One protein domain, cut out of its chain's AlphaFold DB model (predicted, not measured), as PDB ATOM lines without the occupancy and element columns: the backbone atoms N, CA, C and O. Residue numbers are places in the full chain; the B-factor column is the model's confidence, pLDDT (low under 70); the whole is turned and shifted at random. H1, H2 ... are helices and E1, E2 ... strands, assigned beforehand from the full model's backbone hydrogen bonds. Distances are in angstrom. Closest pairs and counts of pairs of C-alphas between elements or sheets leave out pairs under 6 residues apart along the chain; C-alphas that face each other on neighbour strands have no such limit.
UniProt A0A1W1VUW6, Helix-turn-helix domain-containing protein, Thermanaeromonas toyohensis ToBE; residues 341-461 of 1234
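What this domain is: This is residues 341 to 461 of the 1234 residues of the protein "Helix-turn-helix domain-containing protein" of Thermanaeromonas toyohensis ToBE (UniProt A0A1W1VUW6). Two unequal lobes make this domain: a small one, in which two very short parallel strands, E1 and E2, stand side by side with H1 and H2 near them, and a larger one, in which H3, H4, H5 and H6 are set at large angles to the long helix H7. The far end of H7, residues 454 to 460, sticks out with Tyr 461. The printed part has 121 residues, with seven named helices and two named strands in the order E1 H1 H2 E2 H3 H4 H5 H6 H7, and its class is mostly helix. The whole is compact, with a radius of gyration of the C-alphas of 15.6 A and spans of 48 by 38 by 23 A.

Where its parts are: Find C-alpha 349 at (88.713, 174.549, 64.343), where strand E1, residues 349 to 351, begins. Its neighbour E2 is residues 375 to 377. Between them come H1, residues 352 to 355, and H2, residues 362 to 371, 14.3 A long. Read on to H3, residues 385 to 394, 13.5 A; H4, residues 396 to 407, 16.6 A; H5, residues 409 to 419, 14.8 A; and H6, residues 424 to 430, 9.9 A. H7, residues 436 to 460, runs 36.4 A from C-alpha 436 at (78.617, 155.788, 58.847) to C-alpha 460 at (73.881, 183.714, 36.032).

How they stand to each other: Look first at the sheet: E1 and E2 are parallel at 26 degrees, with N 377 and O 350 2.8 A apart, within hydrogen-bond range. With H1 and H2 they form a strand-helix-strand unit, two parallel neighbour strands with helices between, and its crossover is right-handed. The C-alphas of Lys 366 in H2 and Val 376 in E2 are their closest, 6.5 A apart. H7 is the hub and touches four helices. It touches H5 about perpendicular at 75 degrees, closest at the C-alphas of Ala 411 and Val 443, 6.1 A. It touches H4 at 75 degrees, also about perpendicular, closest at Met 407 and Arg 446, C-alphas 5.6 A apart. It touches H6 at 84 degrees, about perpendicular, with the C-alphas of Ala 428 and Gly 436 closest at 5.4 A. It only just touches H3, with 3 pairs of C-alphas within 8 A, the closest Ala 388 and Leu 447 at 7.1 A. H3 and H4 form a helical hairpin, as do H5 and H6. H1 and H2 are apart from H7. H2 to H6 have every O i to N i+4 pair within hydrogen-bond range, H7 has 20 of 21, and H1 is too short for one.

The domain as a whole: The C-alphas of Ser 361 and Glu 460, the two farthest apart, are 49.8 A apart. The printed part has no cut, and no link is long. Mean pLDDT of the printed part is 80.7; residues 357 to 360, residue 383 and residues 454 to 461 are under 70.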
ATOM      1  N   LEU A 341     100.170 175.789  71.063       84.94
ATOM      2  CA  LEU A 341      98.780 176.249  71.187       84.94
ATOM      3  C   LEU A 341      98.593 177.666  70.623       84.94
ATOM      4  O   LEU A 341      97.685 177.889  69.815       84.94
ATOM      5  N   ARG A 342      99.545 178.573  70.879       82.50
ATOM      6  CA  ARG A 342      99.597 179.932  70.289       82.50
ATOM      7  C   ARG A 342      99.587 179.961  68.753       82.50
ATOM      8  O   ARG A 342      99.250 180.973  68.145       82.50
ATOM      9  N   LYS A 343      99.930 178.855  68.073       83.94
ATOM     10  CA  LYS A 343      99.884 178.743  66.594       83.94
ATOM     11  C   LYS A 343      98.456 178.515  66.055       83.94
ATOM     12  O   LYS A 343      98.248 178.534  64.831       83.94
ATOM     13  N   PHE A 344      97.485 178.299  66.946       85.25
ATOM     14  CA  PHE A 344      96.085 177.987  66.642       85.25
ATOM     15  C   PHE A 344      95.066 178.951  67.268       85.25
ATOM     16  O   PHE A 344      93.898 178.900  66.885       85.25
ATOM     17  N   GLU A 345      95.493 179.857  68.150       82.88
ATOM     18  CA  GLU A 345      94.653 180.928  68.699       82.88
ATOM     19  C   GLU A 345      93.910 181.712  67.601       82.88
ATOM     20  O   GLU A 345      94.424 181.963  66.506       82.88
ATOM     21  N   GLY A 346      92.651 182.065  67.878       78.44
ATOM     22  CA  GLY A 346      91.766 182.734  66.921       78.44
ATOM     23  C   GLY A 346      91.203 181.843  65.801       78.44
ATOM     24  O   GLY A 346      90.491 182.350  64.933       78.44
ATOM     25  N   ARG A 347      91.471 180.526  65.789       84.56
ATOM     26  CA  ARG A 347      90.787 179.571  64.897       84.56
ATOM     27  C   ARG A 347      89.577 178.937  65.582       84.56
ATOM     28  O   ARG A 347      89.672 178.500  66.717       84.56
ATOM     29  N   ALA A 348      88.476 178.769  64.848       76.38
ATOM     30  CA  ALA A 348      87.308 178.018  65.329       76.38
ATOM     31  C   ALA A 348      87.500 176.484  65.300       76.38
ATOM     32  O   ALA A 348      86.807 175.759  66.009       76.38
ATOM     33  N   TYR A 349      88.411 175.977  64.459       88.12
ATOM     34  CA  TYR A 349      88.713 174.549  64.343       88.12
ATOM     35  C   TYR A 349      90.141 174.297  63.837       88.12
ATOM     36  O   TYR A 349      90.748 175.148  63.176       88.12
ATOM     37  N   VAL A 350      90.663 173.098  64.110       86.75
ATOM     38  CA  VAL A 350      91.975 172.601  63.651       86.75
ATOM     39  C   VAL A 350      91.839 171.151  63.195       86.75
ATOM     40  O   VAL A 350      91.080 170.387  63.784       86.75
ATOM     41  N   PHE A 351      92.564 170.740  62.150       85.81
ATOM     42  CA  PHE A 351      92.577 169.334  61.741       85.81
ATOM     43  C   PHE A 351      93.604 168.509  62.524       85.81
ATOM     44  O   PHE A 351      94.755 168.914  62.658       85.81
ATOM     45  N   LEU A 352      93.229 167.293  62.933       81.44
ATOM     46  CA  LEU A 352      94.121 166.334  63.609       81.44
ATOM     47  C   LEU A 352      95.424 166.067  62.814       81.44
ATOM     48  O   LEU A 352      96.493 165.880  63.390       81.44
ATOM     49  N   ASP A 353      95.342 166.104  61.480       79.88
ATOM     50  CA  ASP A 353      96.490 165.987  60.573       79.88
ATOM     51  C   ASP A 353      97.502 167.143  60.749       79.88
ATOM     52  O   ASP A 353      98.703 166.918  60.609       79.88
ATOM     53  N   GLU A 354      97.049 168.365  61.068       80.31
ATOM     54  CA  GLU A 354      97.926 169.522  61.335       80.31
ATOM     55  C   GLU A 354      98.677 169.363  62.664       80.31
ATOM     56  O   GLU A 354      99.844 169.740  62.750       80.31
ATOM     57  N   LEU A 355      98.044 168.738  63.666       80.38
ATOM     58  CA  LEU A 355      98.671 168.422  64.955       80.38
ATOM     59  C   LEU A 355      99.724 167.309  64.825       80.38
ATOM     60  O   LEU A 355     100.784 167.378  65.442       80.38
ATOM     61  N   SER A 356      99.480 166.317  63.959       73.69
ATOM     62  CA  SER A 356     100.362 165.150  63.768       73.69
ATOM     63  C   SER A 356     101.798 165.466  63.310       73.69
ATOM     64  O   SER A 356     102.665 164.593  63.341       73.69
ATOM     65  N   GLY A 357     102.067 166.705  62.879       69.69
ATOM     66  CA  GLY A 357     103.393 167.171  62.470       69.69
ATOM     67  C   GLY A 357     104.220 167.869  63.558       69.69
ATOM     68  O   GLY A 357     105.322 168.317  63.242       69.69
ATOM     69  N   LEU A 358     103.704 168.013  64.786       67.69
ATOM     70  CA  LEU A 358     104.244 168.944  65.795       67.69
ATOM     71  C   LEU A 358     105.132 168.310  66.879       67.69
ATOM     72  O   LEU A 358     105.756 169.037  67.640       67.69
ATOM     73  N   GLY A 359     105.251 166.982  66.924       57.28
ATOM     74  CA  GLY A 359     106.226 166.265  67.764       57.28
ATOM     75  C   GLY A 359     105.818 166.033  69.224       57.28
ATOM     76  O   GLY A 359     106.135 164.970  69.748       57.28
ATOM     77  N   ALA A 360     105.082 166.961  69.840       61.81
ATOM     78  CA  ALA A 360     104.472 166.781  71.162       61.81
ATOM     79  C   ALA A 360     103.347 165.720  71.157       61.81
ATOM     80  O   ALA A 360     102.864 165.308  70.096       61.81
ATOM     81  N   SER A 361     102.893 165.298  72.344       76.06
ATOM     82  CA  SER A 361     101.777 164.353  72.487       76.06
ATOM     83  C   SER A 361     100.492 164.877  71.829       76.06
ATOM     84  O   SER A 361      99.837 165.797  72.323       76.06
ATOM     85  N   THR A 362     100.101 164.258  70.707       77.50
ATOM     86  CA  THR A 362      98.932 164.669  69.907       77.50
ATOM     87  C   THR A 362      97.597 164.610  70.651       77.50
ATOM     88  O   THR A 362      96.653 165.254  70.203       77.50
ATOM     89  N   GLU A 363      97.489 163.848  71.746       80.38
ATOM     90  CA  GLU A 363      96.288 163.864  72.594       80.38
ATOM     91  C   GLU A 363      96.305 165.022  73.594       80.38
ATOM     92  O   GLU A 363      95.286 165.689  73.721       80.38
ATOM     93  N   HIS A 364      97.444 165.345  74.219       83.75
ATOM     94  CA  HIS A 364      97.533 166.491  75.137       83.75
ATOM     95  C   HIS A 364      97.221 167.800  74.392       83.75
ATOM     96  O   HIS A 364      96.302 168.524  74.768       83.75
ATOM     97  N   VAL A 365      97.889 168.046  73.256       84.94
ATOM     98  CA  VAL A 365      97.633 169.233  72.415       84.94
ATOM     99  C   VAL A 365      96.180 169.280  71.920       84.94
ATOM    100  O   VAL A 365      95.613 170.360  71.784       84.94
ATOM    101  N   LYS A 366      95.551 168.126  71.661       88.88
ATOM    102  CA  LYS A 366      94.127 168.061  71.301       88.88
ATOM    103  C   LYS A 366      93.235 168.493  72.469       88.88
ATOM    104  O   LYS A 366      92.350 169.313  72.249       88.88
ATOM    105  N   THR A 367      93.464 167.961  73.669       88.31
ATOM    106  CA  THR A 367      92.665 168.265  74.866       88.31
ATOM    107  C   THR A 367      92.739 169.748  75.230       88.31
ATOM    108  O   THR A 367      91.699 170.361  75.440       88.31
ATOM    109  N   GLU A 368      93.932 170.349  75.210       88.38
ATOM    110  CA  GLU A 368      94.117 171.792  75.439       88.38
ATOM    111  C   GLU A 368      93.397 172.651  74.384       88.38
ATOM    112  O   GLU A 368      92.708 173.612  74.721       88.38
ATOM    113  N   LEU A 369      93.481 172.295  73.094       88.12
ATOM    114  CA  LEU A 369      92.734 173.006  72.047       88.12
ATOM    115  C   LEU A 369      91.217 172.903  72.257       88.12
ATOM    116  O   LEU A 369      90.516 173.904  72.123       88.12
ATOM    117  N   GLU A 370      90.711 171.725  72.627       86.19
ATOM    118  CA  GLU A 370      89.289 171.513  72.913       86.19
ATOM    119  C   GLU A 370      88.832 172.283  74.168       86.19
ATOM    120  O   GLU A 370      87.751 172.872  74.148       86.19
ATOM    121  N   GLN A 371      89.668 172.376  75.209       89.06
ATOM    122  CA  GLN A 371      89.424 173.210  76.397       89.06
ATOM    123  C   GLN A 371      89.423 174.712  76.069       89.06
ATOM    124  O   GLN A 371      88.558 175.442  76.552       89.06
ATOM    125  N   ARG A 372      90.306 175.175  75.173       87.75
ATOM    126  CA  ARG A 372      90.307 176.553  74.636       87.75
ATOM    127  C   ARG A 372      89.190 176.811  73.604       87.75
ATOM    128  O   ARG A 372      89.187 177.851  72.946       87.75
ATOM    129  N   GLY A 373      88.232 175.890  73.449       84.00
ATOM    130  CA  GLY A 373      87.056 176.033  72.580       84.00
ATOM    131  C   GLY A 373      87.321 175.833  71.082       84.00
ATOM    132  O   GLY A 373      86.466 176.159  70.256       84.00
ATOM    133  N   ILE A 374      88.491 175.305  70.711       86.75
ATOM    134  CA  ILE A 374      88.921 175.095  69.325       86.75
ATOM    135  C   ILE A 374      88.597 173.655  68.914       86.75
ATOM    136  O   ILE A 374      89.185 172.697  69.409       86.75
ATOM    137  N   ILE A 375      87.674 173.479  67.965       84.00
ATOM    138  CA  ILE A 375      87.160 172.147  67.609       84.00
ATOM    139  C   ILE A 375      88.221 171.346  66.831       84.00
ATOM    140  O   ILE A 375      88.588 171.707  65.707       84.00
ATOM    141  N   VAL A 376      88.703 170.229  67.388       84.50
ATOM    142  CA  VAL A 376      89.728 169.385  66.746       84.50
ATOM    143  C   VAL A 376      89.084 168.315  65.857       84.50
ATOM    144  O   VAL A 376      88.673 167.240  66.295       84.50
ATOM    145  N   LEU A 377      89.017 168.592  64.555       79.31
ATOM    146  CA  LEU A 377      88.359 167.738  63.568       79.31
ATOM    147  C   LEU A 377      89.322 166.703  62.969       79.31
ATOM    148  O   LEU A 377      90.399 167.024  62.463       79.31
ATOM    149  N   ARG A 378      88.917 165.430  62.911       77.50
ATOM    150  CA  ARG A 378      89.646 164.427  62.115       77.50
ATOM    151  C   ARG A 378      89.409 164.691  60.625       77.50
ATOM    152  O   ARG A 378      88.263 164.825  60.203       77.50
ATOM    153  N   ARG A 379      90.465 164.737  59.802       70.75
ATOM    154  CA  ARG A 379      90.341 165.120  58.385       70.75
ATOM    155  C   ARG A 379      89.676 164.027  57.540       70.75
ATOM    156  O   ARG A 379      90.317 163.125  56.999       70.75
ATOM    157  N   LEU A 380      88.356 164.115  57.410       73.12
ATOM    158  CA  LEU A 380      87.572 163.279  56.506       73.12
ATOM    159  C   LEU A 380      87.809 163.722  55.055       73.12
ATOM    160  O   LEU A 380      87.791 164.914  54.755       73.12
ATOM    161  N   LYS A 381      87.973 162.775  54.122       75.31
ATOM    162  CA  LYS A 381      88.198 163.061  52.687       75.31
ATOM    163  C   LYS A 381      86.904 163.468  51.951       75.31
ATOM    164  O   LYS A 381      86.698 163.080  50.799       75.31
ATOM    165  N   ILE A 382      85.989 164.161  52.631       78.38
ATOM    166  CA  ILE A 382      84.704 164.596  52.075       78.38
ATOM    167  C   ILE A 382      84.978 165.782  51.133       78.38
ATOM    168  O   ILE A 382      85.568 166.773  51.574       78.38
ATOM    169  N   PRO A 383      84.583 165.716  49.846       69.44
ATOM    170  CA  PRO A 383      84.746 166.835  48.927       69.44
ATOM    171  C   PRO A 383      84.103 168.111  49.478       69.44
ATOM    172  O   PRO A 383      82.994 168.078  50.004       69.44
ATOM    173  N   TYR A 384      84.803 169.237  49.335       82.12
ATOM    174  CA  TYR A 384      84.359 170.568  49.766       82.12
ATOM    175  C   TYR A 384      84.142 170.775  51.282       82.12
ATOM    176  O   TYR A 384      83.735 171.867  51.665       82.12
ATOM    177  N   LEU A 385      84.471 169.811  52.157       82.44
ATOM    178  CA  LEU A 385      84.286 169.937  53.616       82.44
ATOM    179  C   LEU A 385      84.970 171.180  54.216       82.44
ATOM    180  O   LEU A 385      84.360 171.892  55.005       82.44
ATOM    181  N   GLU A 386      86.203 171.481  53.806       79.81
ATOM    182  CA  GLU A 386      86.957 172.655  54.282       79.81
ATOM    183  C   GLU A 386      86.270 173.984  53.910       79.81
ATOM    184  O   GLU A 386      86.206 174.902  54.724       79.81
ATOM    185  N   GLU A 387      85.686 174.070  52.712       83.94
ATOM    186  CA  GLU A 387      84.945 175.256  52.256       83.94
ATOM    187  C   GLU A 387      83.539 175.318  52.894       83.94
ATOM    188  O   GLU A 387      83.023 176.402  53.159       83.94
ATOM    189  N   ALA A 388      82.931 174.165  53.202       85.56
ATOM    190  CA  ALA A 388      81.659 174.063  53.917       85.56
ATOM    191  C   ALA A 388      81.776 174.543  55.370       85.56
ATOM    192  O   ALA A 388      80.988 175.382  55.802       85.56
ATOM    193  N   LEU A 389      82.797 174.078  56.100       85.06
ATOM    194  CA  LEU A 389      83.114 174.542  57.457       85.06
ATOM    195  C   LEU A 389      83.399 176.049  57.461       85.06
ATOM    196  O   LEU A 389      82.907 176.776  58.322       85.06
ATOM    197  N   ARG A 390      84.111 176.549  56.442       82.88
ATOM    198  CA  ARG A 390      84.352 177.985  56.268       82.88
ATOM    199  C   ARG A 390      83.067 178.797  56.075       82.88
ATOM    200  O   ARG A 390      82.982 179.895  56.613       82.88
ATOM    201  N   VAL A 391      82.069 178.283  55.353       85.44
ATOM    202  CA  VAL A 391      80.744 178.929  55.246       85.44
ATOM    203  C   VAL A 391      79.959 178.807  56.558       85.44
ATOM    204  O   VAL A 391      79.346 179.781  56.982       85.44
ATOM    205  N   TYR A 392      80.006 177.654  57.229       88.50
ATOM    206  CA  TYR A 392      79.275 177.401  58.476       88.50
ATOM    207  C   TYR A 392      79.716 178.325  59.624       88.50
ATOM    208  O   TYR A 392      78.871 178.920  60.291       88.50
ATOM    209  N   TYR A 393      81.030 178.485  59.818       85.81
ATOM    210  CA  TYR A 393      81.596 179.341  60.868       85.81
ATOM    211  C   TYR A 393      81.834 180.793  60.418       85.81
ATOM    212  O   TYR A 393      81.698 181.704  61.228       85.81
ATOM    213  N   GLY A 394      82.177 181.033  59.146       78.19
ATOM    214  CA  GLY A 394      82.594 182.355  58.654       78.19
ATOM    215  C   GLY A 394      81.472 183.265  58.143       78.19
ATOM    216  O   GLY A 394      81.547 184.475  58.334       78.19
ATOM    217  N   ASP A 395      80.416 182.716  57.528       82.88
ATOM    218  CA  ASP A 395      79.268 183.503  57.033       82.88
ATOM    219  C   ASP A 395      78.169 183.680  58.125       82.88
ATOM    220  O   ASP A 395      77.086 184.212  57.852       82.88
ATOM    221  N   GLY A 396      78.411 183.221  59.361       84.06
ATOM    222  CA  GLY A 396      77.521 183.391  60.518       84.06
ATOM    223  C   GLY A 396      76.163 182.679  60.401       84.06
ATOM    224  O   GLY A 396      76.043 181.590  59.836       84.06
ATOM    225  N   THR A 397      75.106 183.284  60.954       83.12
ATOM    226  CA  THR A 397      73.720 182.785  60.824       83.12
ATOM    227  C   THR A 397      73.262 182.746  59.366       83.12
ATOM    228  O   THR A 397      72.671 181.763  58.932       83.12
ATOM    229  N   ALA A 398      73.609 183.764  58.574       79.56
ATOM    230  CA  ALA A 398      73.254 183.836  57.160       79.56
ATOM    231  C   ALA A 398      73.968 182.764  56.307       79.56
ATOM    232  O   ALA A 398      73.421 182.313  55.302       79.56
ATOM    233  N   GLY A 399      75.174 182.341  56.698       84.12
ATOM    234  CA  GLY A 399      75.876 181.194  56.117       84.12
ATOM    235  C   GLY A 399      75.165 179.879  56.388       84.12
ATOM    236  O   GLY A 399      74.862 179.131  55.455       84.12
ATOM    237  N   ARG A 400      74.856 179.647  57.667       91.94
ATOM    238  CA  ARG A 400      74.113 178.478  58.145       91.94
ATOM    239  C   ARG A 400      72.758 178.341  57.456       91.94
ATOM    240  O   ARG A 400      72.510 177.306  56.849       91.94
ATOM    241  N   GLU A 401      71.953 179.400  57.415       89.38
ATOM    242  CA  GLU A 401      70.617 179.369  56.805       89.38
ATOM    243  C   GLU A 401      70.653 179.119  55.284       89.38
ATOM    244  O   GLU A 401      69.879 178.321  54.754       89.38
ATOM    245  N   ARG A 402      71.619 179.713  54.563       85.62
ATOM    246  CA  ARG A 402      71.835 179.408  53.133       85.62
ATOM    247  C   ARG A 402      72.181 177.940  52.896       85.62
ATOM    248  O   ARG A 402      71.745 177.370  51.896       85.62
ATOM    249  N   MET A 403      72.986 177.345  53.773       89.94
ATOM    250  CA  MET A 403      73.401 175.952  53.634       89.94
ATOM    251  C   MET A 403      72.283 174.990  54.062       89.94
ATOM    252  O   MET A 403      72.057 174.001  53.367       89.94
ATOM    253  N   ARG A 404      71.509 175.335  55.102       93.88
ATOM    254  CA  ARG A 404      70.281 174.646  55.527       93.88
ATOM    255  C   ARG A 404      69.281 174.530  54.381       93.88
ATOM    256  O   ARG A 404      68.960 173.421  53.953       93.88
ATOM    257  N   LYS A 405      68.899 175.670  53.796       89.38
ATOM    258  CA  LYS A 405      67.942 175.753  52.682       89.38
ATOM    259  C   LYS A 405      68.363 174.971  51.428       89.38
ATOM    260  O   LYS A 405      67.502 174.576  50.649       89.38
ATOM    261  N   PHE A 406      69.663 174.748  51.211       87.81
ATOM    262  CA  PHE A 406      70.159 173.999  50.049       87.81
ATOM    263  C   PHE A 406      70.365 172.501  50.330       87.81
ATOM    264  O   PHE A 406      70.049 171.652  49.492       87.81
ATOM    265  N   MET A 407      70.924 172.147  51.490       88.38
ATOM    266  CA  MET A 407      71.157 170.745  51.845       88.38
ATOM    267  C   MET A 407      69.845 170.016  52.172       88.38
ATOM    268  O   MET A 407      69.736 168.828  51.864       88.38
ATOM    269  N   GLY A 408      68.855 170.739  52.709       91.69
ATOM    270  CA  GLY A 408      67.672 170.187  53.367       91.69
ATOM    271  C   GLY A 408      67.978 169.870  54.832       91.69
ATOM    272  O   GLY A 408      69.107 169.495  55.150       91.69
ATOM    273  N   ASP A 409      66.989 170.024  55.716       91.06
ATOM    274  CA  ASP A 409      67.178 169.997  57.173       91.06
ATOM    275  C   ASP A 409      67.944 168.770  57.674       91.06
ATOM    276  O   ASP A 409      68.957 168.929  58.341       91.06
ATOM    277  N   GLU A 410      67.554 167.553  57.285       90.88
ATOM    278  CA  GLU A 410      68.226 166.318  57.725       90.88
ATOM    279  C   GLU A 410      69.728 166.308  57.372       90.88
ATOM    280  O   GLU A 410      70.580 165.992  58.203       90.88
ATOM    281  N   ALA A 411      70.080 166.707  56.144       89.88
ATOM    282  CA  ALA A 411      71.469 166.732  55.685       89.88
ATOM    283  C   ALA A 411      72.260 167.925  56.243       89.88
ATOM    284  O   ALA A 411      73.482 167.831  56.382       89.88
ATOM    285  N   TYR A 412      71.579 169.024  56.573       94.88
ATOM    286  CA  TYR A 412      72.160 170.150  57.291       94.88
ATOM    287  C   TYR A 412      72.433 169.798  58.756       94.88
ATOM    288  O   TYR A 412      73.539 170.048  59.214       94.88
ATOM    289  N   GLU A 413      71.510 169.151  59.466       94.62
ATOM    290  CA  GLU A 413      71.705 168.720  60.856       94.62
ATOM    291  C   GLU A 413      72.768 167.611  60.964       94.62
ATOM    292  O   GLU A 413      73.620 167.648  61.854       94.62
ATOM    293  N   MET A 414      72.822 166.677  60.002       91.44
ATOM    294  CA  MET A 414      73.948 165.736  59.875       91.44
ATOM    295  C   MET A 414      75.294 166.449  59.656       91.44
ATOM    296  O   MET A 414      76.318 165.978  60.155       91.44
ATOM    297  N   PHE A 415      75.319 167.568  58.922       92.25
ATOM    298  CA  PHE A 415      76.527 168.379  58.751       92.25
ATOM    299  C   PHE A 415      76.850 169.213  59.999       92.25
ATOM    300  O   PHE A 415      78.015 169.293  60.377       92.25
ATOM    301  N   ALA A 416      75.851 169.814  60.644       92.81
ATOM    302  CA  ALA A 416      76.003 170.643  61.834       92.81
ATOM    303  C   ALA A 416      76.639 169.828  62.961       92.81
ATOM    304  O   ALA A 416      77.691 170.206  63.471       92.81
ATOM    305  N   SER A 417      76.094 168.647  63.257       91.88
ATOM    306  CA  SER A 417      76.689 167.699  64.203       91.88
ATOM    307  C   SER A 417      78.116 167.295  63.836       91.88
ATOM    308  O   SER A 417      78.973 167.215  64.712       91.88
ATOM    309  N   LEU A 418      78.411 167.098  62.547       88.75
ATOM    310  CA  LEU A 418      79.764 166.779  62.087       88.75
ATOM    311  C   LEU A 418      80.742 167.957  62.258       88.75
ATOM    312  O   LEU A 418      81.913 167.738  62.561       88.75
ATOM    313  N   ALA A 419      80.273 169.194  62.081       87.12
ATOM    314  CA  ALA A 419      81.041 170.412  62.334       87.12
ATOM    315  C   ALA A 419      81.278 170.621  63.839       87.12
ATOM    316  O   ALA A 419      82.393 170.934  64.243       87.12
ATOM    317  N   HIS A 420      80.269 170.342  64.671       88.38
ATOM    318  CA  HIS A 420      80.354 170.321  66.135       88.38
ATOM    319  C   HIS A 420      81.112 169.101  66.705       88.38
ATOM    320  O   HIS A 420      81.171 168.932  67.919       88.38
ATOM    321  N   GLY A 421      81.731 168.271  65.856       86.31
ATOM    322  CA  GLY A 421      82.645 167.205  66.272       86.31
ATOM    323  C   GLY A 421      81.989 165.885  66.695       86.31
ATOM    324  O   GLY A 421      82.705 164.989  67.146       86.31
ATOM    325  N   GLU A 422      80.672 165.709  66.530       89.00
ATOM    326  CA  GLU A 422      80.018 164.438  66.867       89.00
ATOM    327  C   GLU A 422      80.620 163.263  66.064       89.00
ATOM    328  O   GLU A 422      80.788 163.353  64.839       89.00
ATOM    329  N   PRO A 423      80.906 162.112  66.705       82.69
ATOM    330  CA  PRO A 423      81.389 160.932  66.002       82.69
ATOM    331  C   PRO A 423      80.415 160.479  64.907       82.69
ATOM    332  O   PRO A 423      79.228 160.282  65.162       82.69
ATOM    333  N   LEU A 424      80.920 160.192  63.700       75.56
ATOM    334  CA  LEU A 424      80.108 159.690  62.573       75.56
ATOM    335  C   LEU A 424      79.240 158.464  62.923       75.56
ATOM    336  O   LEU A 424      78.214 158.243  62.289       75.56
ATOM    337  N   THR A 425      79.641 157.659  63.908       76.81
ATOM    338  CA  THR A 425      78.871 156.522  64.443       76.81
ATOM    339  C   THR A 425      77.674 156.948  65.295       76.81
ATOM    340  O   THR A 425      76.648 156.274  65.267       76.81
ATOM    341  N   GLN A 426      77.783 158.056  66.029       85.88
ATOM    342  CA  GLN A 426      76.716 158.646  66.835       85.88
ATOM    343  C   GLN A 426      75.709 159.383  65.949       85.88
ATOM    344  O   GLN A 426      74.515 159.102  66.044       85.88
ATOM    345  N   ILE A 427      76.186 160.197  64.997       88.12
ATOM    346  CA  ILE A 427      75.320 160.836  63.992       88.12
ATOM    347  C   ILE A 427      74.578 159.757  63.185       88.12
ATOM    348  O   ILE A 427      73.359 159.809  63.057       88.12
ATOM    349  N   ALA A 428      75.277 158.714  62.713       82.88
ATOM    350  CA  ALA A 428      74.636 157.616  61.988       82.88
ATOM    351  C   ALA A 428      73.536 156.924  62.811       82.88
ATOM    352  O   ALA A 428      72.458 156.690  62.277       82.88
ATOM    353  N   ARG A 429      73.752 156.670  64.112       87.19
ATOM    354  CA  ARG A 429      72.705 156.135  65.001       87.19
ATOM    355  C   ARG A 429      71.519 157.093  65.154       87.19
ATOM    356  O   ARG A 429      70.387 156.632  65.047       87.19
ATOM    357  N   ARG A 430      71.758 158.396  65.358       92.94
ATOM    358  CA  ARG A 430      70.694 159.401  65.561       92.94
ATOM    359  C   ARG A 430      69.750 159.521  64.360       92.94
ATOM    360  O   ARG A 430      68.560 159.724  64.554       92.94
ATOM    361  N   PHE A 431      70.269 159.336  63.147       89.12
ATOM    362  CA  PHE A 431      69.490 159.337  61.903       89.12
ATOM    363  C   PHE A 431      69.209 157.913  61.354       89.12
ATOM    364  O   PHE A 431      68.947 157.738  60.169       89.12
ATOM    365  N   GLY A 432      69.279 156.863  62.188       89.62
ATOM    366  CA  GLY A 432      68.866 155.491  61.828       89.62
ATOM    367  C   GLY A 432      69.786 154.708  60.870       89.62
ATOM    368  O   GLY A 432      69.500 153.559  60.521       89.62
ATOM    369  N   TYR A 433      70.918 155.274  60.453       89.88
ATOM    370  CA  TYR A 433      71.848 154.665  59.503       89.88
ATOM    371  C   TYR A 433      72.751 153.601  60.154       89.88
ATOM    372  O   TYR A 433      73.633 153.895  60.959       89.88
ATOM    373  N   LYS A 434      72.628 152.339  59.713       73.94
ATOM    374  CA  LYS A 434      73.414 151.198  60.243       73.94
ATOM    375  C   LYS A 434      74.939 151.285  60.023       73.94
ATOM    376  O   LYS A 434      75.675 150.531  60.653       73.94
ATOM    377  N   LYS A 435      75.436 152.148  59.121       79.00
ATOM    378  CA  LYS A 435      76.876 152.331  58.822       79.00
ATOM    379  C   LYS A 435      77.189 153.790  58.457       79.00
ATOM    380  O   LYS A 435      76.589 154.333  57.532       79.00
ATOM    381  N   GLY A 436      78.209 154.386  59.083       72.12
ATOM    382  CA  GLY A 436      78.617 155.788  58.847       72.12
ATOM    383  C   GLY A 436      79.069 156.124  57.413       72.12
ATOM    384  O   GLY A 436      79.067 157.288  57.022       72.12
ATOM    385  N   GLY A 437      79.389 155.118  56.587       74.06
ATOM    386  CA  GLY A 437      79.666 155.310  55.156       74.06
ATOM    387  C   GLY A 437      78.457 155.800  54.341       74.06
ATOM    388  O   GLY A 437      78.644 156.445  53.311       74.06
ATOM    389  N   VAL A 438      77.226 155.560  54.812       78.19
ATOM    390  CA  VAL A 438      76.008 156.103  54.181       78.19
ATOM    391  C   VAL A 438      75.941 157.619  54.385       78.19
ATOM    392  O   VAL A 438      75.797 158.364  53.415       78.19
ATOM    393  N   LEU A 439      76.177 158.074  55.620       75.69
ATOM    394  CA  LEU A 439      76.236 159.490  56.004       75.69
ATOM    395  C   LEU A 439      77.231 160.276  55.131       75.69
ATOM    396  O   LEU A 439      76.925 161.346  54.609       75.69
ATOM    397  N   TYR A 440      78.407 159.683  54.906       77.69
ATOM    398  CA  TYR A 440      79.481 160.227  54.072       77.69
ATOM    399  C   TYR A 440      79.045 160.463  52.612       77.69
ATOM    400  O   TYR A 440      79.399 161.477  52.011       77.69
ATOM    401  N   SER A 441      78.256 159.542  52.045       80.56
ATOM    402  CA  SER A 441      77.680 159.662  50.697       80.56
ATOM    403  C   SER A 441      76.637 160.783  50.628       80.56
ATOM    404  O   SER A 441      76.663 161.578  49.689       80.56
ATOM    405  N   ILE A 442      75.755 160.883  51.629       83.00
ATOM    406  CA  ILE A 442      74.681 161.888  51.678       83.00
ATOM    407  C   ILE A 442      75.268 163.299  51.827       83.00
ATOM    408  O   ILE A 442      75.054 164.149  50.959       83.00
ATOM    409  N   VAL A 443      76.063 163.531  52.877       82.19
ATOM    410  CA  VAL A 443      76.675 164.839  53.158       82.19
ATOM    411  C   VAL A 443      77.625 165.243  52.027       82.19
ATOM    412  O   VAL A 443      77.536 166.361  51.524       82.19
ATOM    413  N   GLY A 444      78.477 164.328  51.546       82.69
ATOM    414  CA  GLY A 444      79.424 164.617  50.464       82.69
ATOM    415  C   GLY A 444      78.756 165.026  49.147       82.69
ATOM    416  O   GLY A 444      79.189 165.996  48.524       82.69
ATOM    417  N   LYS A 445      77.669 164.351  48.743       84.56
ATOM    418  CA  LYS A 445      76.906 164.717  47.535       84.56
ATOM    419  C   LYS A 445      76.172 166.049  47.697       84.56
ATOM    420  O   LYS A 445      76.200 166.867  46.781       84.56
ATOM    421  N   ARG A 446      75.557 166.302  48.861       86.06
ATOM    422  CA  ARG A 446      74.860 167.572  49.142       86.06
ATOM    423  C   ARG A 446      75.820 168.765  49.177       86.06
ATOM    424  O   ARG A 446      75.506 169.796  48.588       86.06
ATOM    425  N   LEU A 447      77.009 168.616  49.772       82.06
ATOM    426  CA  LEU A 447      78.058 169.643  49.730       82.06
ATOM    427  C   LEU A 447      78.593 169.868  48.310       82.06
ATOM    428  O   LEU A 447      78.761 171.016  47.900       82.06
ATOM    429  N   GLN A 448      78.816 168.799  47.539       82.31
ATOM    430  CA  GLN A 448      79.207 168.919  46.135       82.31
ATOM    431  C   GLN A 448      78.180 169.737  45.337       82.31
ATOM    432  O   GLN A 448      78.553 170.726  44.706       82.31
ATOM    433  N   TRP A 449      76.890 169.397  45.435       80.56
ATOM    434  CA  TRP A 449      75.819 170.159  44.792       80.56
ATOM    435  C   TRP A 449      75.729 171.608  45.287       80.56
ATOM    436  O   TRP A 449      75.491 172.493  44.470       80.56
ATOM    437  N   PHE A 450      75.970 171.892  46.573       81.00
ATOM    438  CA  PHE A 450      75.964 173.266  47.098       81.00
ATOM    439  C   PHE A 450      77.046 174.132  46.443       81.00
ATOM    440  O   PHE A 450      76.768 175.242  45.986       81.00
ATOM    441  N   PHE A 451      78.276 173.623  46.321       80.31
ATOM    442  CA  PHE A 451      79.372 174.376  45.705       80.31
ATOM    443  C   PHE A 451      79.344 174.381  44.172       80.31
ATOM    444  O   PHE A 451      79.840 175.329  43.562       80.31
ATOM    445  N   GLU A 452      78.730 173.386  43.532       76.81
ATOM    446  CA  GLU A 452      78.473 173.388  42.086       76.81
ATOM    447  C   GLU A 452      77.304 174.323  41.727       76.81
ATOM    448  O   GLU A 452      77.445 175.154  40.831       76.81
ATOM    449  N   GLY A 453      76.219 174.328  42.508       70.38
ATOM    450  CA  GLY A 453      75.124 175.297  42.401       70.38
ATOM    451  C   GLY A 453      75.576 176.738  42.663       70.38
ATOM    452  O   GLY A 453      75.259 177.636  41.884       70.38
ATOM    453  N   ARG A 454      76.425 176.971  43.677       69.38
ATOM    454  CA  ARG A 454      77.038 178.291  43.943       69.38
ATOM    455  C   ARG A 454      78.024 178.728  42.848       69.38
ATOM    456  O   ARG A 454      78.323 179.916  42.754       69.38
ATOM    457  N   ARG A 455      78.531 177.809  42.012       60.62
ATOM    458  CA  ARG A 455      79.269 178.143  40.776       60.62
ATOM    459  C   ARG A 455      78.313 178.484  39.630       60.62
ATOM    460  O   ARG A 455      78.558 179.481  38.962       60.62
ATOM    461  N   ALA A 456      77.222 177.737  39.455       49.00
ATOM    462  CA  ALA A 456      76.207 178.011  38.433       49.00
ATOM    463  C   ALA A 456      75.512 179.372  38.646       49.00
ATOM    464  O   ALA A 456      75.514 180.204  37.747       49.00
ATOM    465  N   GLN A 457      75.047 179.681  39.862       45.56
ATOM    466  CA  GLN A 457      74.441 180.989  40.175       45.56
ATOM    467  C   GLN A 457      75.423 182.168  40.026       45.56
ATOM    468  O   GLN A 457      75.009 183.298  39.780       45.56
ATOM    469  N   ARG A 458      76.740 181.926  40.130       45.91
ATOM    470  CA  ARG A 458      77.770 182.934  39.814       45.91
ATOM    471  C   ARG A 458      77.986 183.138  38.310       45.91
ATOM    472  O   ARG A 458      78.569 184.149  37.947       45.91
ATOM    473  N   GLN A 459      77.532 182.219  37.457       40.22
ATOM    474  CA  GLN A 459      77.512 182.382  35.997       40.22
ATOM    475  C   GLN A 459      76.226 183.067  35.502       40.22
ATOM    476  O   GLN A 459      76.182 183.525  34.363       40.22
ATOM    477  N   GLU A 460      75.194 183.138  36.346       35.91
ATOM    478  CA  GLU A 460      73.881 183.714  36.032       35.91
ATOM    479  C   GLU A 460      73.782 185.216  36.369       35.91
ATOM    480  O   GLU A 460      72.988 185.938  35.769       35.91
ATOM    481  N   TYR A 461      74.622 185.719  37.283       34.03
ATOM    482  CA  TYR A 461      74.679 187.144  37.635       34.03
ATOM    483  C   TYR A 461      75.710 187.934  36.813       34.03
ATOM    484  O   TYR A 461      76.823 187.480  36.561       34.03
TER     485      TYR A 461